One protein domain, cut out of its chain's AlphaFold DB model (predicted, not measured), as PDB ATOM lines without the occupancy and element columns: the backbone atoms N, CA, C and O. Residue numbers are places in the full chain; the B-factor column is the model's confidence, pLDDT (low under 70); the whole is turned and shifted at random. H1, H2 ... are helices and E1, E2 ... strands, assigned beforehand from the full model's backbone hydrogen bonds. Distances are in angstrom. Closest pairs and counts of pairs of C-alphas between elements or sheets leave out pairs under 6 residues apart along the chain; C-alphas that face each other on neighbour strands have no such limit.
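This is residues 13 to 33 and 42 to 169 of the 191 residues of the protein "Hypothetical protein" of Rotaria sp. Silwood2 (UniProt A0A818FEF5). A twisted sheet of five strands, with the short helix H3 grazing it, makes the body, and residues 42 to 94, holding H1 and most of H2, stick out as a large open hook. The printed part has 149 residues with three named helices and five named strands, in the order E1 E2 H1 H2 H3 E3 E4 E5. The sheet's order is E1 E2 E5 E4 E3, all antiparallel; the class is mixed, helices and strands. The whole is loose, with a radius of gyration of the C-alphas of 21.5 A and spans of 60 by 48 by 37 A.

Start at E1, residues 13 to 18, an edge strand that forms a hairpin with E2, residues 22 to 30; N 14 and O 26 are 3.0 A apart. Beside E2 find E5, residues 159 to 167, antiparallel at 164 degrees, with N 25 and O 164 3.0 A apart. E5 forms a hairpin with E4, residues 142 to 148, where N 146 and O 163 are 2.9 A apart. E4 forms another with the edge strand E3, residues 128 to 130, where N 129 and O 147 are 2.9 A apart. E3, E4 and E5 are a meander, each strand the antiparallel neighbour of the one before. H3, residues 113 to 120, only grazes the sheet with residues 116 to 120; its closest C-alphas to E4 are those of Ala 120 and Tyr 148, 7.6 A apart. H1, residues 42 to 74, and H2, residues 83 to 97, are apart and not on the sheet. Every O i to N i+4 pair is within hydrogen-bond range in H2 and H3, and 26 of 29 are in H1.

Find C-alpha 13 at (-4.563, 17.137, -45.512), where E1 begins its 14.0 A; E2 spans 26.4 A. Find C-alpha 42 at (10.155, 40.514, -25.997); from there H1 runs 45.9 A. H2 spans 20.4 A, H3 10.1 A, E3 6.4 A and E4 20.3 A. E5 runs 25.7 A to C-alpha 167 at (-13.951, 6.819, -33.937).

The C-alphas of Lys 76 and Ile 154, the two farthest apart, are 61.7 A apart. Residues 34 to 41 are not printed, and C-alphas 33 and 42 across this cut are 23.7 A apart. The links H2 to H3 and E3 to E4 are long. Mean pLDDT of the printed part is 71.0, with 62 residues under 70, among them residues 73 to 104.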
ATOM      1  N   LYS A  13      -3.587  18.025 -46.153       60.47
ATOM      2  CA  LYS A  13      -4.563  17.137 -45.512       60.47
ATOM      3  C   LYS A  13      -5.145  16.189 -46.552       60.47
ATOM      4  O   LYS A  13      -5.770  16.633 -47.514       60.47
ATOM      5  N   LYS A  14      -5.022  14.881 -46.327       62.00
ATOM      6  CA  LYS A  14      -5.685  13.858 -47.145       62.00
ATOM      7  C   LYS A  14      -6.624  13.022 -46.283       62.00
ATOM      8  O   LYS A  14      -6.220  12.492 -45.250       62.00
ATOM      9  N   ILE A  15      -7.877  12.884 -46.711       66.06
ATOM     10  CA  ILE A  15      -8.778  11.868 -46.154       66.06
ATOM     11  C   ILE A  15      -8.332  10.531 -46.740       66.06
ATOM     12  O   ILE A  15      -8.311  10.373 -47.959       66.06
ATOM     13  N   LEU A  16      -7.917   9.604 -45.879       65.31
ATOM     14  CA  LEU A  16      -7.470   8.280 -46.308       65.31
ATOM     15  C   LEU A  16      -8.622   7.287 -46.348       65.31
ATOM     16  O   LEU A  16      -8.740   6.520 -47.297       65.31
ATOM     17  N   GLU A  17      -9.474   7.324 -45.328       68.19
ATOM     18  CA  GLU A  17     -10.587   6.398 -45.197       68.19
ATOM     19  C   GLU A  17     -11.757   7.079 -44.492       68.19
ATOM     20  O   GLU A  17     -11.590   7.880 -43.566       68.19
ATOM     21  N   THR A  18     -12.968   6.776 -44.946       64.38
ATOM     22  CA  THR A  18     -14.205   7.124 -44.254       64.38
ATOM     23  C   THR A  18     -15.181   5.975 -44.416       64.38
ATOM     24  O   THR A  18     -15.518   5.598 -45.534       64.38
ATOM     25  N   ASN A  19     -15.647   5.436 -43.296       73.69
ATOM     26  CA  ASN A  19     -16.718   4.447 -43.265       73.69
ATOM     27  C   ASN A  19     -17.789   4.874 -42.244       73.69
ATOM     28  O   ASN A  19     -17.812   6.024 -41.806       73.69
ATOM     29  N   SER A  20     -18.717   3.988 -41.886       68.50
ATOM     30  CA  SER A  20     -19.823   4.319 -40.974       68.50
ATOM     31  C   SER A  20     -19.397   4.581 -39.519       68.50
ATOM     32  O   SER A  20     -20.229   5.035 -38.729       68.50
ATOM     33  N   LYS A  21     -18.138   4.296 -39.153       70.50
ATOM     34  CA  LYS A  21     -17.634   4.362 -37.769       70.50
ATOM     35  C   LYS A  21     -16.281   5.053 -37.600       70.50
ATOM     36  O   LYS A  21     -16.002   5.531 -36.498       70.50
ATOM     37  N   THR A  22     -15.473   5.124 -38.656       74.75
ATOM     38  CA  THR A  22     -14.109   5.660 -38.599       74.75
ATOM     39  C   THR A  22     -13.859   6.682 -39.705       74.75
ATOM     40  O   THR A  22     -14.177   6.440 -40.872       74.75
ATOM     41  N   ASN A  23     -13.258   7.816 -39.339       77.56
ATOM     42  CA  ASN A  23     -12.615   8.742 -40.267       77.56
ATOM     43  C   ASN A  23     -11.108   8.731 -39.980       77.56
ATOM     44  O   ASN A  23     -10.702   8.935 -38.835       77.56
ATOM     45  N   VAL A  24     -10.285   8.527 -41.013       76.62
ATOM     46  CA  VAL A  24      -8.820   8.608 -40.912       76.62
ATOM     47  C   VAL A  24      -8.318   9.757 -41.779       76.62
ATOM     48  O   VAL A  24      -8.495   9.761 -43.002       76.62
ATOM     49  N   PHE A  25      -7.676  10.729 -41.138       79.00
ATOM     50  CA  PHE A  25      -7.035  11.863 -41.799       79.00
ATOM     51  C   PHE A  25      -5.524  11.717 -41.696       79.00
ATOM     52  O   PHE A  25      -5.023  11.540 -40.590       79.00
ATOM     53  N   LYS A  26      -4.808  11.861 -42.814       77.44
ATOM     54  CA  LYS A  26      -3.345  11.943 -42.825       77.44
ATOM     55  C   LYS A  26      -2.896  13.373 -43.077       77.44
ATOM     56  O   LYS A  26      -3.428  14.050 -43.965       77.44
ATOM     57  N   LEU A  27      -1.938  13.821 -42.275       74.31
ATOM     58  CA  LEU A  27      -1.308  15.130 -42.379       74.31
ATOM     59  C   LEU A  27       0.199  14.964 -42.557       74.31
ATOM     60  O   LEU A  27       0.822  14.129 -41.899       74.31
ATOM     61  N   PHE A  28       0.772  15.789 -43.429       67.56
ATOM     62  CA  PHE A  28       2.197  15.804 -43.735       67.56
ATOM     63  C   PHE A  28       2.805  17.141 -43.316       67.56
ATOM     64  O   PHE A  28       2.264  18.194 -43.644       67.56
ATOM     65  N   PHE A  29       3.940  17.091 -42.619       68.69
ATOM     66  CA  PHE A  29       4.652  18.274 -42.143       68.69
ATOM     67  C   PHE A  29       6.099  18.238 -42.618       68.69
ATOM     68  O   PHE A  29       6.893  17.403 -42.180       68.69
ATOM     69  N   ARG A  30       6.452  19.151 -43.523       60.84
ATOM     70  CA  ARG A  30       7.837  19.318 -43.961       60.84
ATOM     71  C   ARG A  30       8.667  19.914 -42.846       60.84
ATOM     72  O   ARG A  30       8.350  20.994 -42.355       60.84
ATOM     73  N   LEU A  31       9.767  19.255 -42.510       57.56
ATOM     74  CA  LEU A  31      10.715  19.785 -41.532       57.56
ATOM     75  C   LEU A  31      11.739  20.740 -42.182       57.56
ATOM     76  O   LEU A  31      12.319  21.581 -41.502       57.56
ATOM     77  N   ASP A  32      11.891  20.698 -43.508       48.03
ATOM     78  CA  ASP A  32      12.852  21.502 -44.284       48.03
ATOM     79  C   ASP A  32      12.549  23.019 -44.273       48.03
ATOM     80  O   ASP A  32      13.380  23.829 -44.686       48.03
ATOM     81  N   LEU A  33      11.359  23.421 -43.805       41.19
ATOM     82  CA  LEU A  33      10.894  24.814 -43.727       41.19
ATOM     83  C   LEU A  33      11.037  25.440 -42.327       41.19
ATOM     84  O   LEU A  33      10.582  26.563 -42.110       41.19
ATOM     85  N   VAL A  42       9.301  40.761 -27.182       42.06
ATOM     86  CA  VAL A  42      10.155  40.514 -25.997       42.06
ATOM     87  C   VAL A  42       9.839  41.413 -24.785       42.06
ATOM     88  O   VAL A  42      10.119  41.037 -23.652       42.06
ATOM     89  N   VAL A  43       9.197  42.571 -24.969       47.81
ATOM     90  CA  VAL A  43       8.972  43.530 -23.865       47.81
ATOM     91  C   VAL A  43       7.712  43.220 -23.042       47.81
ATOM     92  O   VAL A  43       7.680  43.515 -21.851       47.81
ATOM     93  N   LYS A  44       6.685  42.580 -23.624       49.09
ATOM     94  CA  LYS A  44       5.486  42.173 -22.863       49.09
ATOM     95  C   LYS A  44       5.725  40.912 -22.031       49.09
ATOM     96  O   LYS A  44       5.232  40.828 -20.912       49.09
ATOM     97  N   GLN A  45       6.526  39.974 -22.541       50.97
ATOM     98  CA  GLN A  45       6.805  38.701 -21.868       50.97
ATOM     99  C   GLN A  45       7.650  38.861 -20.596       50.97
ATOM    100  O   GLN A  45       7.487  38.074 -19.673       50.97
ATOM    101  N   ALA A  46       8.492  39.898 -20.499       52.31
ATOM    102  CA  ALA A  46       9.299  40.152 -19.303       52.31
ATOM    103  C   ALA A  46       8.447  40.394 -18.039       52.31
ATOM    104  O   ALA A  46       8.763  39.844 -16.988       52.31
ATOM    105  N   LYS A  47       7.320  41.118 -18.150       55.34
ATOM    106  CA  LYS A  47       6.368  41.282 -17.033       55.34
ATOM    107  C   LYS A  47       5.685  39.966 -16.660       55.34
ATOM    108  O   LYS A  47       5.569  39.647 -15.484       55.34
ATOM    109  N   THR A  48       5.293  39.175 -17.659       65.75
ATOM    110  CA  THR A  48       4.675  37.860 -17.434       65.75
ATOM    111  C   THR A  48       5.648  36.873 -16.785       65.75
ATOM    112  O   THR A  48       5.233  36.060 -15.972       65.75
ATOM    113  N   ILE A  49       6.948  36.950 -17.090       68.31
ATOM    114  CA  ILE A  49       7.981  36.109 -16.465       68.31
ATOM    115  C   ILE A  49       8.148  36.443 -14.976       68.31
ATOM    116  O   ILE A  49       8.286  35.532 -14.167       68.31
ATOM    117  N   GLU A  50       8.102  37.721 -14.592       70.50
ATOM    118  CA  GLU A  50       8.153  38.116 -13.176       70.50
ATOM    119  C   GLU A  50       6.924  37.624 -12.395       70.50
ATOM    120  O   GLU A  50       7.069  37.080 -11.298       70.50
ATOM    121  N   GLU A  51       5.728  37.743 -12.979       73.62
ATOM    122  CA  GLU A  51       4.487  37.206 -12.401       73.62
ATOM    123  C   GLU A  51       4.535  35.674 -12.278       73.62
ATOM    124  O   GLU A  51       4.193  35.126 -11.227       73.62
ATOM    125  N   LEU A  52       5.037  34.979 -13.306       74.19
ATOM    126  CA  LEU A  52       5.226  33.527 -13.291       74.19
ATOM    127  C   LEU A  52       6.243  33.090 -12.230       74.19
ATOM    128  O   LEU A  52       5.971  32.138 -11.506       74.19
ATOM    129  N   HIS A  53       7.362  33.801 -12.067       73.19
ATOM    130  CA  HIS A  53       8.324  33.518 -10.997       73.19
ATOM    131  C   HIS A  53       7.714  33.702  -9.602       73.19
ATOM    132  O   HIS A  53       8.042  32.961  -8.673       73.19
ATOM    133  N   LEU A  54       6.834  34.691  -9.418       77.00
ATOM    134  CA  LEU A  54       6.142  34.883  -8.144       77.00
ATOM    135  C   LEU A  54       5.148  33.745  -7.879       77.00
ATOM    136  O   LEU A  54       5.082  33.226  -6.763       77.00
ATOM    137  N   GLN A  55       4.418  33.327  -8.911       72.44
ATOM    138  CA  GLN A  55       3.483  32.213  -8.827       72.44
ATOM    139  C   GLN A  55       4.206  30.883  -8.574       72.44
ATOM    140  O   GLN A  55       3.736  30.089  -7.765       72.44
ATOM    141  N   GLU A  56       5.372  30.663  -9.180       66.75
ATOM    142  CA  GLU A  56       6.217  29.487  -8.954       66.75
ATOM    143  C   GLU A  56       6.734  29.435  -7.511       66.75
ATOM    144  O   GLU A  56       6.642  28.397  -6.859       66.75
ATOM    145  N   LYS A  57       7.171  30.573  -6.951       79.31
ATOM    146  CA  LYS A  57       7.534  30.673  -5.525       79.31
ATOM    147  C   LYS A  57       6.359  30.342  -4.606       79.31
ATOM    148  O   LYS A  57       6.537  29.669  -3.589       79.31
ATOM    149  N   TYR A  58       5.158  30.797  -4.956       75.44
ATOM    150  CA  TYR A  58       3.948  30.485  -4.201       75.44
ATOM    151  C   TYR A  58       3.591  28.995  -4.295       75.44
ATOM    152  O   TYR A  58       3.317  28.359  -3.277       75.44
ATOM    153  N   LEU A  59       3.673  28.418  -5.497       69.25
ATOM    154  CA  LEU A  59       3.442  26.997  -5.742       69.25
ATOM    155  C   LEU A  59       4.442  26.134  -4.967       69.25
ATOM    156  O   LEU A  59       4.048  25.171  -4.319       69.25
ATOM    157  N   HIS A  60       5.715  26.525  -4.963       77.62
ATOM    158  CA  HIS A  60       6.764  25.861  -4.202       77.62
ATOM    159  C   HIS A  60       6.480  25.909  -2.694       77.62
ATOM    160  O   HIS A  60       6.618  24.904  -2.000       77.62
ATOM    161  N   SER A  61       5.989  27.041  -2.175       80.44
ATOM    162  CA  SER A  61       5.559  27.129  -0.776       80.44
ATOM    163  C   SER A  61       4.379  26.208  -0.461       80.44
ATOM    164  O   SER A  61       4.369  25.593   0.606       80.44
ATOM    165  N   ILE A  62       3.392  26.111  -1.358       77.06
ATOM    166  CA  ILE A  62       2.268  25.180  -1.202       77.06
ATOM    167  C   ILE A  62       2.771  23.740  -1.230       77.06
ATOM    168  O   ILE A  62       2.388  22.961  -0.362       77.06
ATOM    169  N   ASN A  63       3.651  23.398  -2.170       66.88
ATOM    170  CA  ASN A  63       4.168  22.043  -2.307       66.88
ATOM    171  C   ASN A  63       4.976  21.627  -1.074       66.88
ATOM    172  O   ASN A  63       4.760  20.547  -0.544       66.88
ATOM    173  N   ASN A  64       5.798  22.523  -0.521       79.75
ATOM    174  CA  ASN A  64       6.532  22.257   0.719       79.75
ATOM    175  C   ASN A  64       5.591  22.037   1.915       79.75
ATOM    176  O   ASN A  64       5.835  21.166   2.748       79.75
ATOM    177  N   LYS A  65       4.494  22.804   2.006       83.19
ATOM    178  CA  LYS A  65       3.463  22.598   3.041       83.19
ATOM    179  C   LYS A  65       2.717  21.280   2.842       83.19
ATOM    180  O   LYS A  65       2.426  20.599   3.821       83.19
ATOM    181  N   PHE A  66       2.421  20.925   1.594       80.19
ATOM    182  CA  PHE A  66       1.797  19.659   1.240       80.19
ATOM    183  C   PHE A  66       2.713  18.489   1.597       80.19
ATOM    184  O   PHE A  66       2.288  17.621   2.340       80.19
ATOM    185  N   GLU A  67       3.988  18.511   1.202       75.75
ATOM    186  CA  GLU A  67       4.970  17.478   1.552       75.75
ATOM    187  C   GLU A  67       5.138  17.315   3.063       75.75
ATOM    188  O   GLU A  67       5.228  16.191   3.549       75.75
ATOM    189  N   GLN A  68       5.135  18.414   3.825       75.94
ATOM    190  CA  GLN A  68       5.145  18.353   5.288       75.94
ATOM    191  C   GLN A  68       3.872  17.704   5.839       75.94
ATOM    192  O   GLN A  68       3.957  16.829   6.695       75.94
ATOM    193  N   ALA A  69       2.692  18.087   5.343       73.56
ATOM    194  CA  ALA A  69       1.429  17.480   5.756       73.56
ATOM    195  C   ALA A  69       1.365  15.992   5.385       73.56
ATOM    196  O   ALA A  69       0.956  15.171   6.199       73.56
ATOM    197  N   THR A  70       1.825  15.634   4.190       68.62
ATOM    198  CA  THR A  70       1.932  14.268   3.688       68.62
ATOM    199  C   THR A  70       2.905  13.450   4.533       68.62
ATOM    200  O   THR A  70       2.544  12.358   4.950       68.62
ATOM    201  N   ARG A  71       4.083  13.984   4.885       71.94
ATOM    202  CA  ARG A  71       5.039  13.330   5.798       71.94
ATOM    203  C   ARG A  71       4.430  13.110   7.186       71.94
ATOM    204  O   ARG A  71       4.491  12.001   7.698       71.94
ATOM    205  N   ASN A  72       3.739  14.113   7.728       72.00
ATOM    206  CA  ASN A  72       3.036  14.013   9.012       72.00
ATOM    207  C   ASN A  72       1.861  13.015   8.984       72.00
ATOM    208  O   ASN A  72       1.477  12.488  10.027       72.00
ATOM    209  N   LEU A  73       1.243  12.796   7.819       67.56
ATOM    210  CA  LEU A  73       0.186  11.803   7.619       67.56
ATOM    211  C   LEU A  73       0.766  10.397   7.428       67.56
ATOM    212  O   LEU A  73       0.241   9.463   8.025       67.56
ATOM    213  N   TYR A  74       1.865  10.249   6.684       59.19
ATOM    214  CA  TYR A  74       2.605   8.988   6.562       59.19
ATOM    215  C   TYR A  74       3.164   8.529   7.915       59.19
ATOM    216  O   TYR A  74       3.065   7.356   8.246       59.19
ATOM    217  N   GLU A  75       3.639   9.451   8.755       62.00
ATOM    218  CA  GLU A  75       4.041   9.148  10.138       62.00
ATOM    219  C   GLU A  75       2.859   8.751  11.045       62.00
ATOM    220  O   GLU A  75       3.061   8.141  12.093       62.00
ATOM    221  N   LYS A  76       1.614   9.067  10.656       61.44
ATOM    222  CA  LYS A  76       0.388   8.721  11.399       61.44
ATOM    223  C   LYS A  76      -0.341   7.485  10.872       61.44
ATOM    224  O   LYS A  76      -1.249   7.003  11.547       61.44
ATOM    225  N   VAL A  77       0.024   6.968   9.700       60.16
ATOM    226  CA  VAL A  77      -0.650   5.836   9.050       60.16
ATOM    227  C   VAL A  77       0.358   4.711   8.861       60.16
ATOM    228  O   VAL A  77       1.094   4.659   7.884       60.16
ATOM    229  N   ASN A  78       0.373   3.785   9.819       56.94
ATOM    230  CA  ASN A  78       1.039   2.499   9.670       56.94
ATOM    231  C   ASN A  78       0.220   1.626   8.706       56.94
ATOM    232  O   ASN A  78      -0.634   0.871   9.166       56.94
ATOM    233  N   VAL A  79       0.412   1.772   7.391       53.00
ATOM    234  CA  VAL A  79      -0.155   0.858   6.384       53.00
ATOM    235  C   VAL A  79       0.805   0.725   5.198       53.00
ATOM    236  O   VAL A  79       0.821   1.548   4.286       53.00
ATOM    237  N   GLU A  80       1.598  -0.348   5.220       55.72
ATOM    238  CA  GLU A  80       2.119  -0.984   4.012       55.72
ATOM    239  C   GLU A  80       0.944  -1.601   3.246       55.72
ATOM    240  O   GLU A  80       0.263  -2.486   3.761       55.72
ATOM    241  N   SER A  81       0.710  -1.087   2.040       53.12
ATOM    242  CA  SER A  81      -0.056  -1.655   0.917       53.12
ATOM    243  C   SER A  81      -0.760  -0.499   0.218       53.12
ATOM    244  O   SER A  81      -1.681   0.065   0.795       53.12
ATOM    245  N   SER A  82      -0.274  -0.150  -0.978       57.09
ATOM    246  CA  SER A  82      -0.929   0.628  -2.059       57.09
ATOM    247  C   SER A  82       0.079   1.469  -2.862       57.09
ATOM    248  O   SER A  82      -0.311   2.412  -3.544       57.09
ATOM    249  N   GLU A  83       1.380   1.166  -2.826       59.03
ATOM    250  CA  GLU A  83       2.365   1.903  -3.635       59.03
ATOM    251  C   GLU A  83       2.175   1.644  -5.142       59.03
ATOM    252  O   GLU A  83       2.255   2.575  -5.947       59.03
ATOM    253  N   ASP A  84       1.773   0.423  -5.513       55.72
ATOM    254  CA  ASP A  84       1.478   0.056  -6.901       55.72
ATOM    255  C   ASP A  84       0.175   0.690  -7.416       55.72
ATOM    256  O   ASP A  84       0.179   1.305  -8.486       55.72
ATOM    257  N   GLU A  85      -0.909   0.647  -6.634       59.84
ATOM    258  CA  GLU A  85      -2.190   1.291  -6.977       59.84
ATOM    259  C   GLU A  85      -2.047   2.815  -7.076       59.84
ATOM    260  O   GLU A  85      -2.561   3.436  -8.009       59.84
ATOM    261  N   LEU A  86      -1.287   3.433  -6.165       57.59
ATOM    262  CA  LEU A  86      -0.968   4.860  -6.224       57.59
ATOM    263  C   LEU A  86      -0.117   5.206  -7.448       57.59
ATOM    264  O   LEU A  86      -0.249   6.311  -7.981       57.59
ATOM    265  N   SER A  87       0.746   4.298  -7.910       60.75
ATOM    266  CA  SER A  87       1.539   4.506  -9.123       60.75
ATOM    267  C   SER A  87       0.664   4.505 -10.380       60.75
ATOM    268  O   SER A  87       0.853   5.356 -11.254       60.75
ATOM    269  N   GLU A  88      -0.326   3.610 -10.458       64.56
ATOM    270  CA  GLU A  88      -1.271   3.561 -11.574       64.56
ATOM    271  C   GLU A  88      -2.212   4.762 -11.561       64.56
ATOM    272  O   GLU A  88      -2.321   5.453 -12.572       64.56
ATOM    273  N   LEU A  89      -2.779   5.104 -10.402       55.75
ATOM    274  CA  LEU A  89      -3.605   6.302 -10.231       55.75
ATOM    275  C   LEU A  89      -2.836   7.587 -10.552       55.75
ATOM    276  O   LEU A  89      -3.398   8.508 -11.137       55.75
ATOM    277  N   ARG A  90      -1.539   7.668 -10.229       59.59
ATOM    278  CA  ARG A  90      -0.688   8.809 -10.610       59.59
ATOM    279  C   ARG A  90      -0.438   8.868 -12.109       59.59
ATOM    280  O   ARG A  90      -0.469   9.964 -12.663       59.59
ATOM    281  N   LYS A  91      -0.205   7.729 -12.769       61.03
ATOM    282  CA  LYS A  91      -0.079   7.665 -14.234       61.03
ATOM    283  C   LYS A  91      -1.387   8.081 -14.899       61.03
ATOM    284  O   LYS A  91      -1.366   8.909 -15.802       61.03
ATOM    285  N   GLU A  92      -2.516   7.575 -14.418       58.62
ATOM    286  CA  GLU A  92      -3.841   7.921 -14.923       58.62
ATOM    287  C   GLU A  92      -4.170   9.401 -14.682       58.62
ATOM    288  O   GLU A  92      -4.602  10.097 -15.601       58.62
ATOM    289  N   TYR A  93      -3.872   9.930 -13.493       51.75
ATOM    290  CA  TYR A  93      -4.061  11.339 -13.163       51.75
ATOM    291  C   TYR A  93      -3.158  12.247 -14.009       51.75
ATOM    292  O   TYR A  93      -3.647  13.222 -14.578       51.75
ATOM    293  N   ALA A  94      -1.877  11.902 -14.174       59.81
ATOM    294  CA  ALA A  94      -0.944  12.624 -15.038       59.81
ATOM    295  C   ALA A  94      -1.420  12.628 -16.500       59.81
ATOM    296  O   ALA A  94      -1.467  13.689 -17.121       59.81
ATOM    297  N   LEU A  95      -1.868  11.485 -17.029       57.00
ATOM    298  CA  LEU A  95      -2.441  11.391 -18.375       57.00
ATOM    299  C   LEU A  95      -3.749  12.185 -18.507       57.00
ATOM    300  O   LEU A  95      -3.970  12.837 -19.526       57.00
ATOM    301  N   SER A  96      -4.594  12.190 -17.473       51.59
ATOM    302  CA  SER A  96      -5.827  12.986 -17.443       51.59
ATOM    303  C   SER A  96      -5.546  14.494 -17.379       51.59
ATOM    304  O   SER A  96      -6.272  15.275 -17.990       51.59
ATOM    305  N   SER A  97      -4.454  14.901 -16.717       51.62
ATOM    306  CA  SER A  97      -4.020  16.299 -16.605       51.62
ATOM    307  C   SER A  97      -3.497  16.884 -17.925       51.62
ATOM    308  O   SER A  97      -3.510  18.100 -18.106       51.62
ATOM    309  N   LEU A  98      -3.103  16.030 -18.882       56.97
ATOM    310  CA  LEU A  98      -2.713  16.441 -20.238       56.97
ATOM    311  C   LEU A  98      -3.914  16.828 -21.117       56.97
ATOM    312  O   LEU A  98      -3.736  17.465 -22.159       56.97
ATOM    313  N   PHE A  99      -5.133  16.454 -20.716       57.09
ATOM    314  CA  PHE A  99      -6.360  16.875 -21.376       57.09
ATOM    315  C   PHE A  99      -7.022  17.990 -20.568       57.09
ATOM    316  O   PHE A  99      -7.797  17.756 -19.640       57.09
ATOM    317  N   ASN A 100      -6.733  19.236 -20.940       57.03
ATOM    318  CA  ASN A 100      -7.394  20.377 -20.329       57.03
ATOM    319  C   ASN A 100      -8.850  20.424 -20.827       57.03
ATOM    320  O   ASN A 100      -9.119  20.851 -21.956       57.03
ATOM    321  N   ARG A 101      -9.786  19.946 -19.993       51.47
ATOM    322  CA  ARG A 101     -11.225  19.886 -20.309       51.47
ATOM    323  C   ARG A 101     -11.800  21.266 -20.632       51.47
ATOM    324  O   ARG A 101     -12.625  21.362 -21.542       51.47
ATOM    325  N   ASP A 102     -11.305  22.309 -19.972       55.03
ATOM    326  CA  ASP A 102     -11.773  23.686 -20.154       55.03
ATOM    327  C   ASP A 102     -11.312  24.265 -21.503       55.03
ATOM    328  O   ASP A 102     -12.083  24.929 -22.199       55.03
ATOM    329  N   ASN A 103     -10.097  23.914 -21.942       56.25
ATOM    330  CA  ASN A 103      -9.490  24.418 -23.181       56.25
ATOM    331  C   ASN A 103      -9.571  23.452 -24.372       56.25
ATOM    332  O   ASN A 103      -9.036  23.755 -25.440       56.25
ATOM    333  N   LYS A 104     -10.233  22.294 -24.230       67.25
ATOM    334  CA  LYS A 104     -10.490  21.330 -25.323       67.25
ATOM    335  C   LYS A 104      -9.221  20.886 -26.067       67.25
ATOM    336  O   LYS A 104      -9.283  20.551 -27.247       67.25
ATOM    337  N   THR A 105      -8.082  20.917 -25.381       71.38
ATOM    338  CA  THR A 105      -6.755  20.712 -25.965       71.38
ATOM    339  C   THR A 105      -6.140  19.456 -25.368       71.38
ATOM    340  O   THR A 105      -6.106  19.304 -24.147       71.38
ATOM    341  N   TYR A 106      -5.654  18.571 -26.236       78.00
ATOM    342  CA  TYR A 106      -4.861  17.409 -25.850       78.00
ATOM    343  C   TYR A 106      -3.380  17.718 -26.063       78.00
ATOM    344  O   TYR A 106      -2.975  18.024 -27.186       78.00
ATOM    345  N   LEU A 107      -2.582  17.648 -24.996       78.62
ATOM    346  CA  LEU A 107      -1.131  17.771 -25.084       78.62
ATOM    347  C   LEU A 107      -0.496  16.381 -25.160       78.62
ATOM    348  O   LEU A 107      -0.570  15.604 -24.210       78.62
ATOM    349  N   TRP A 108       0.161  16.081 -26.278       82.75
ATOM    350  CA  TRP A 108       0.912  14.841 -26.446       82.75
ATOM    351  C   TRP A 108       2.409  15.100 -26.289       82.75
ATOM    352  O   TRP A 108       3.049  15.640 -27.189       82.75
ATOM    353  N   TYR A 109       2.955  14.731 -25.131       81.44
ATOM    354  CA  TYR A 109       4.395  14.765 -24.892       81.44
ATOM    355  C   TYR A 109       5.050  13.483 -25.412       81.44
ATOM    356  O   TYR A 109       4.568  12.381 -25.140       81.44
ATOM    357  N   ILE A 110       6.141  13.633 -26.161       76.81
ATOM    358  CA  ILE A 110       6.932  12.525 -26.696       76.81
ATOM    359  C   ILE A 110       8.387  12.799 -26.341       76.81
ATOM    360  O   ILE A 110       8.964  13.782 -26.803       76.81
ATOM    361  N   ASP A 111       8.952  11.926 -25.516       76.38
ATOM    362  CA  ASP A 111      10.342  12.012 -25.082       76.38
ATOM    363  C   ASP A 111      11.289  11.284 -26.047       76.38
ATOM    364  O   ASP A 111      10.847  10.499 -26.888       76.38
ATOM    365  N   ASN A 112      12.597  11.518 -25.913       77.62
ATOM    366  CA  ASN A 112      13.659  10.797 -26.629       77.62
ATOM    367  C   ASN A 112      13.487  10.769 -28.161       77.62
ATOM    368  O   ASN A 112      13.790   9.779 -28.833       77.62
ATOM    369  N   ILE A 113      13.024  11.887 -28.736       77.62
ATOM    370  CA  ILE A 113      12.747  12.031 -30.175       77.62
ATOM    371  C   ILE A 113      13.953  11.653 -31.046       77.62
ATOM    372  O   ILE A 113      13.770  11.060 -32.108       77.62
ATOM    373  N   GLU A 114      15.180  11.957 -30.617       76.00
ATOM    374  CA  GLU A 114      16.386  11.642 -31.391       76.00
ATOM    375  C   GLU A 114      16.593  10.137 -31.588       76.00
ATOM    376  O   GLU A 114      16.919   9.692 -32.690       76.00
ATOM    377  N   GLU A 115      16.404   9.346 -30.531       79.44
ATOM    378  CA  GLU A 115      16.532   7.892 -30.588       79.44
ATOM    379  C   GLU A 115      15.393   7.286 -31.407       79.44
ATOM    380  O   GLU A 115      15.625   6.486 -32.317       79.44
ATOM    381  N   LEU A 116      14.164   7.745 -31.165       81.75
ATOM    382  CA  LEU A 116      12.990   7.305 -31.913       81.75
ATOM    383  C   LEU A 116      13.126   7.619 -33.410       81.75
ATOM    384  O   LEU A 116      12.770   6.791 -34.247       81.75
ATOM    385  N   LEU A 117      13.704   8.766 -33.777       83.50
ATOM    386  CA  LEU A 117      13.968   9.116 -35.172       83.50
ATOM    387  C   LEU A 117      15.063   8.237 -35.792       83.50
ATOM    388  O   LEU A 117      14.924   7.823 -36.944       83.50
ATOM    389  N   LYS A 118      16.143   7.935 -35.056       83.25
ATOM    390  CA  LYS A 118      17.187   6.999 -35.517       83.25
ATOM    391  C   LYS A 118      16.596   5.619 -35.800       83.25
ATOM    392  O   LYS A 118      16.898   5.035 -36.840       83.25
ATOM    393  N   ASN A 119      15.710   5.146 -34.927       84.31
ATOM    394  CA  ASN A 119      15.013   3.873 -35.087       84.31
ATOM    395  C   ASN A 119      14.026   3.917 -36.267       84.31
ATOM    396  O   ASN A 119      13.998   2.997 -37.079       84.31
ATOM    397  N   ALA A 120      13.289   5.018 -36.447       84.50
ATOM    398  CA  ALA A 120      12.349   5.199 -37.558       84.50
ATOM    399  C   ALA A 120      13.009   5.261 -38.952       84.50
ATOM    400  O   ALA A 120      12.334   5.093 -39.971       84.50
ATOM    401  N   LYS A 121      14.320   5.521 -39.016       84.25
ATOM    402  CA  LYS A 121      15.110   5.516 -40.257       84.25
ATOM    403  C   LYS A 121      15.644   4.136 -40.635       84.25
ATOM    404  O   LYS A 121      16.181   3.990 -41.732       84.25
ATOM    405  N   GLN A 122      15.511   3.140 -39.761       85.81
ATOM    406  CA  GLN A 122      15.978   1.790 -40.057       85.81
ATOM    407  C   GLN A 122      15.124   1.125 -41.157       85.81
ATOM    408  O   GLN A 122      13.969   1.508 -41.359       85.81
ATOM    409  N   PRO A 123      15.658   0.119 -41.878       71.56
ATOM    410  CA  PRO A 123      14.953  -0.555 -42.976       71.56
ATOM    411  C   PRO A 123      13.734  -1.394 -42.558       71.56
ATOM    412  O   PRO A 123      13.050  -1.928 -43.429       71.56
ATOM    413  N   SER A 124      13.480  -1.546 -41.254       74.88
ATOM    414  CA  SER A 124      12.327  -2.268 -40.712       74.88
ATOM    415  C   SER A 124      10.999  -1.563 -41.025       74.88
ATOM    416  O   SER A 124      10.961  -0.500 -41.653       74.88
ATOM    417  N   GLU A 125       9.886  -2.158 -40.585       65.31
ATOM    418  CA  GLU A 125       8.571  -1.512 -40.641       65.31
ATOM    419  C   GLU A 125       8.613  -0.079 -40.075       65.31
ATOM    420  O   GLU A 125       9.388   0.198 -39.151       65.31
ATOM    421  N   PRO A 126       7.810   0.848 -40.638       66.75
ATOM    422  CA  PRO A 126       7.822   2.241 -40.220       66.75
ATOM    423  C   PRO A 126       7.461   2.349 -38.739       66.75
ATOM    424  O   PRO A 126       6.350   2.007 -38.330       66.75
ATOM    425  N   LEU A 127       8.404   2.855 -37.940       79.50
ATOM    426  CA  LEU A 127       8.172   3.078 -36.520       79.50
ATOM    427  C   LEU A 127       7.081   4.140 -36.347       79.50
ATOM    428  O   LEU A 127       7.244   5.295 -36.748       79.50
ATOM    429  N   CYS A 128       5.979   3.721 -35.733       86.62
ATOM    430  CA  CYS A 128       4.821   4.551 -35.451       86.62
ATOM    431  C   CYS A 128       4.629   4.687 -33.942       86.62
ATOM    432  O   CYS A 128       4.469   3.692 -33.236       86.62
ATOM    433  N   ILE A 129       4.556   5.921 -33.457       87.50
ATOM    434  CA  ILE A 129       4.229   6.228 -32.063       87.50
ATOM    435  C   ILE A 129       2.725   6.482 -32.002       87.50
ATOM    436  O   ILE A 129       2.197   7.210 -32.837       87.50
ATOM    437  N   THR A 130       2.015   5.876 -31.054       86.19
ATOM    438  CA  THR A 130       0.555   6.036 -30.924       86.19
ATOM    439  C   THR A 130       0.233   6.769 -29.629       86.19
ATOM    440  O   THR A 130       0.782   6.431 -28.582       86.19
ATOM    441  N   SER A 131      -0.641   7.773 -29.686       83.81
ATOM    442  CA  SER A 131      -1.111   8.473 -28.492       83.81
ATOM    443  C   SER A 131      -2.074   7.601 -27.689       83.81
ATOM    444  O   SER A 131      -2.757   6.727 -28.231       83.81
ATOM    445  N   SER A 132      -2.228   7.904 -26.400       83.31
ATOM    446  CA  SER A 132      -3.407   7.451 -25.661       83.31
ATOM    447  C   SER A 132      -4.669   7.984 -26.344       83.31
ATOM    448  O   SER A 132      -4.663   9.073 -26.928       83.31
ATOM    449  N   SER A 133      -5.760   7.221 -26.290       82.06
ATOM    450  CA  SER A 133      -7.029   7.699 -26.831       82.06
ATOM    451  C   SER A 133      -7.608   8.803 -25.955       82.06
ATOM    452  O   SER A 133      -7.638   8.646 -24.736       82.06
ATOM    453  N   PHE A 134      -8.136   9.860 -26.562       79.31
ATOM    454  CA  PHE A 134      -8.786  10.959 -25.849       79.31
ATOM    455  C   PHE A 134     -10.113  11.325 -26.505       79.31
ATOM    456  O   PHE A 134     -10.311  11.102 -27.698       79.31
ATOM    457  N   ASN A 135     -11.030  11.889 -25.725       76.69
ATOM    458  CA  ASN A 135     -12.334  12.291 -26.234       76.69
ATOM    459  C   ASN A 135     -12.321  13.761 -26.650       76.69
ATOM    460  O   ASN A 135     -11.739  14.600 -25.970       76.69
ATOM    461  N   THR A 136     -13.009  14.113 -27.734       71.88
ATOM    462  CA  THR A 136     -13.270  15.525 -28.031       71.88
ATOM    463  C   THR A 136     -14.267  16.075 -27.011       71.88
ATOM    464  O   THR A 136     -15.372  15.553 -26.895       71.88
ATOM    465  N   SER A 137     -13.921  17.162 -26.326       66.31
ATOM    466  CA  SER A 137     -14.679  17.717 -25.187       66.31
ATOM    467  C   SER A 137     -16.165  18.027 -25.420       66.31
ATOM    468  O   SER A 137     -16.908  18.130 -24.452       66.31
ATOM    469  N   LYS A 138     -16.608  18.247 -26.667       58.94
ATOM    470  CA  LYS A 138     -17.980  18.702 -26.975       58.94
ATOM    471  C   LYS A 138     -18.880  17.630 -27.604       58.94
ATOM    472  O   LYS A 138     -20.092  17.810 -27.622       58.94
ATOM    473  N   TYR A 139     -18.311  16.566 -28.163       60.81
ATOM    474  CA  TYR A 139     -19.056  15.639 -29.026       60.81
ATOM    475  C   TYR A 139     -18.667  14.171 -28.838       60.81
ATOM    476  O   TYR A 139     -19.073  13.347 -29.650       60.81
ATOM    477  N   ASP A 140     -17.862  13.865 -27.816       71.44
ATOM    478  CA  ASP A 140     -17.494  12.503 -27.416       71.44
ATOM    479  C   ASP A 140     -16.943  11.611 -28.543       71.44
ATOM    480  O   ASP A 140     -17.023  10.386 -28.472       71.44
ATOM    481  N   TYR A 141     -16.341  12.190 -29.593       77.94
ATOM    482  CA  TYR A 141     -15.535  11.387 -30.513       77.94
ATOM    483  C   TYR A 141     -14.313  10.885 -29.773       77.94
ATOM    484  O   TYR A 141     -13.596  11.683 -29.164       77.94
ATOM    485  N   LYS A 142     -14.030   9.594 -29.916       82.75
ATOM    486  CA  LYS A 142     -12.767   9.024 -29.471       82.75
ATOM    487  C   LYS A 142     -11.722   9.266 -30.551       82.75
ATOM    488  O   LYS A 142     -11.901   8.865 -31.700       82.75
ATOM    489  N   VAL A 143     -10.637   9.924 -30.179       82.19
ATOM    490  CA  VAL A 143      -9.533  10.298 -31.062       82.19
ATOM    491  C   VAL A 143      -8.289   9.522 -30.669       82.19
ATOM    492  O   VAL A 143      -7.989   9.375 -29.484       82.19
ATOM    493  N   ILE A 144      -7.562   9.032 -31.666       86.38
ATOM    494  CA  ILE A 144      -6.214   8.483 -31.520       86.38
ATOM    495  C   ILE A 144      -5.316   9.177 -32.539       86.38
ATOM    496  O   ILE A 144      -5.706   9.357 -33.694       86.38
ATOM    497  N   LEU A 145      -4.113   9.551 -32.114       87.12
ATOM    498  CA  LEU A 145      -3.081  10.085 -32.989       87.12
ATOM    499  C   LEU A 145      -2.006   9.029 -33.214       87.12
ATOM    500  O   LEU A 145      -1.613   8.315 -32.292       87.12
ATOM    501  N   LYS A 146      -1.506   8.955 -34.441       89.38
ATOM    502  CA  LYS A 146      -0.315   8.185 -34.792       89.38
ATOM    503  C   LYS A 146       0.718   9.110 -35.399       89.38
ATOM    504  O   LYS A 146       0.364   9.929 -36.241       89.38
ATOM    505  N   LEU A 147       1.969   8.972 -34.984       87.44
ATOM    506  CA  LEU A 147       3.092   9.776 -35.439       87.44
ATOM    507  C   LEU A 147       4.149   8.905 -36.107       87.44
ATOM    508  O   LEU A 147       4.643   7.947 -35.516       87.44
ATOM    509  N   TYR A 148       4.552   9.323 -37.300       88.25
ATOM    510  CA  TYR A 148       5.635   8.737 -38.073       88.25
ATOM    511  C   TYR A 148       6.767   9.756 -38.174       88.25
ATOM    512  O   TYR A 148       6.702  10.703 -38.967       88.25
ATOM    513  N   LEU A 149       7.804   9.564 -37.352       84.56
ATOM    514  CA  LEU A 149       8.928  10.502 -37.235       84.56
ATOM    515  C   LEU A 149       9.714  10.665 -38.542       84.56
ATOM    516  O   LEU A 149      10.183  11.755 -38.852       84.56
ATOM    517  N   ASN A 150       9.824   9.587 -39.319       85.75
ATOM    518  CA  ASN A 150      10.504   9.570 -40.614       85.75
ATOM    519  C   ASN A 150       9.522   9.611 -41.802       85.75
ATOM    520  O   ASN A 150       9.868   9.228 -42.921       85.75
ATOM    521  N   GLY A 151       8.284  10.033 -41.542       81.69
ATOM    522  CA  GLY A 151       7.212  10.093 -42.524       81.69
ATOM    523  C   GLY A 151       6.690   8.726 -42.945       81.69
ATOM    524  O   GLY A 151       7.329   7.692 -42.745       81.69
ATOM    525  N   ASP A 152       5.507   8.726 -43.546       81.88
ATOM    526  CA  ASP A 152       4.889   7.516 -44.082       81.88
ATOM    527  C   ASP A 152       4.511   7.692 -45.559       81.88
ATOM    528  O   ASP A 152       4.194   8.793 -46.021       81.88
ATOM    529  N   GLN A 153       4.545   6.588 -46.307       81.75
ATOM    530  CA  GLN A 153       4.213   6.521 -47.734       81.75
ATOM    531  C   GLN A 153       4.940   7.596 -48.566       81.75
ATOM    532  O   GLN A 153       6.169   7.614 -48.628       81.75
ATOM    533  N   ILE A 154       4.183   8.499 -49.204       75.50
ATOM    534  CA  ILE A 154       4.684   9.544 -50.107       75.50
ATOM    535  C   ILE A 154       5.566  10.582 -49.410       75.50
ATOM    536  O   ILE A 154       6.275  11.322 -50.082       75.50
ATOM    537  N   ALA A 155       5.520  10.645 -48.079       77.19
ATOM    538  CA  ALA A 155       6.245  11.631 -47.289       77.19
ATOM    539  C   ALA A 155       7.411  11.016 -46.498       77.19
ATOM    540  O   ALA A 155       8.065  11.695 -45.703       77.19
ATOM    541  N   ARG A 156       7.695   9.727 -46.734       83.19
ATOM    542  CA  ARG A 156       8.816   9.012 -46.123       83.19
ATOM    543  C   ARG A 156      10.137   9.730 -46.417       83.19
ATOM    544  O   ARG A 156      10.361  10.209 -47.528       83.19
ATOM    545  N   ASN A 157      11.007   9.796 -45.413       82.19
ATOM    546  CA  ASN A 157      12.324  10.446 -45.416       82.19
ATOM    547  C   ASN A 157      12.335  11.967 -45.660       82.19
ATOM    548  O   ASN A 157      13.412  12.554 -45.684       82.19
ATOM    549  N   THR A 158      11.181  12.611 -45.854       74.88
ATOM    550  CA  THR A 158      11.104  14.036 -46.240       74.88
ATOM    551  C   THR A 158      10.223  14.862 -45.310       74.88
ATOM    552  O   THR A 158      10.387  16.072 -45.206       74.88
ATOM    553  N   HIS A 159       9.273  14.228 -44.627       76.94
ATOM    554  CA  HIS A 159       8.337  14.902 -43.740       76.94
ATOM    555  C   HIS A 159       8.137  14.081 -42.474       76.94
ATOM    556  O   HIS A 159       8.305  12.865 -42.461       76.94
ATOM    557  N   LEU A 160       7.660  14.747 -41.435       80.88
ATOM    558  CA  LEU A 160       6.914  14.108 -40.367       80.88
ATOM    559  C   LEU A 160       5.491  13.809 -40.864       80.88
ATOM    560  O   LEU A 160       4.932  14.582 -41.646       80.88
ATOM    561  N   SER A 161       4.871  12.708 -40.438       83.00
ATOM    562  CA  SER A 161       3.472  12.413 -40.796       83.00
ATOM    563  C   SER A 161       2.633  12.052 -39.577       83.00
ATOM    564  O   SER A 161       3.119  11.374 -38.674       83.00
ATOM    565  N   PHE A 162       1.367  12.475 -39.580       84.88
ATOM    566  CA  PHE A 162       0.383  12.111 -38.562       84.88
ATOM    567  C   PHE A 162      -0.836  11.438 -39.176       84.88
ATOM    568  O   PHE A 162      -1.353  11.936 -40.176       84.88
ATOM    569  N   ASP A 163      -1.351  10.408 -38.505       83.31
ATOM    570  CA  ASP A 163      -2.741   9.986 -38.676       83.31
ATOM    571  C   ASP A 163      -3.586  10.452 -37.499       83.31
ATOM    572  O   ASP A 163      -3.260  10.204 -36.338       83.31
ATOM    573  N   VAL A 164      -4.702  11.098 -37.817       84.31
ATOM    574  CA  VAL A 164      -5.772  11.406 -36.874       84.31
ATOM    575  C   VAL A 164      -6.896  10.418 -37.127       84.31
ATOM    576  O   VAL A 164      -7.557  10.458 -38.169       84.31
ATOM    577  N   ILE A 165      -7.098   9.522 -36.170       85.31
ATOM    578  CA  ILE A 165      -8.103   8.468 -36.226       85.31
ATOM    579  C   ILE A 165      -9.260   8.898 -35.336       85.31
ATOM    580  O   ILE A 165      -9.121   8.972 -34.116       85.31
ATOM    581  N   LEU A 166     -10.404   9.180 -35.953       84.88
ATOM    582  CA  LEU A 166     -11.637   9.522 -35.258       84.88
ATOM    583  C   LEU A 166     -12.572   8.328 -35.293       84.88
ATOM    584  O   LEU A 166     -12.904   7.823 -36.365       84.88
ATOM    585  N   MET A 167     -13.014   7.913 -34.116       82.25
ATOM    586  CA  MET A 167     -13.951   6.819 -33.937       82.25
ATOM    587  C   MET A 167     -15.231   7.345 -33.306       82.25
ATOM    588  O   MET A 167     -15.211   8.113 -32.338       82.25
ATOM    589  N   ARG A 168     -16.357   6.896 -33.851       75.19
ATOM    590  CA  ARG A 168     -17.662   7.073 -33.227       75.19
ATOM    591  C   ARG A 168     -17.842   6.025 -32.130       75.19
ATOM    592  O   ARG A 168     -17.744   4.832 -32.412       75.19
ATOM    593  N   ASP A 169     -18.149   6.453 -30.908       70.12
ATOM    594  CA  ASP A 169     -18.631   5.523 -29.884       70.12
ATOM    595  C   ASP A 169     -20.050   5.049 -30.254       70.12
ATOM    596  O   ASP A 169     -20.926   5.857 -30.578       70.12
TER     597      ASP A 169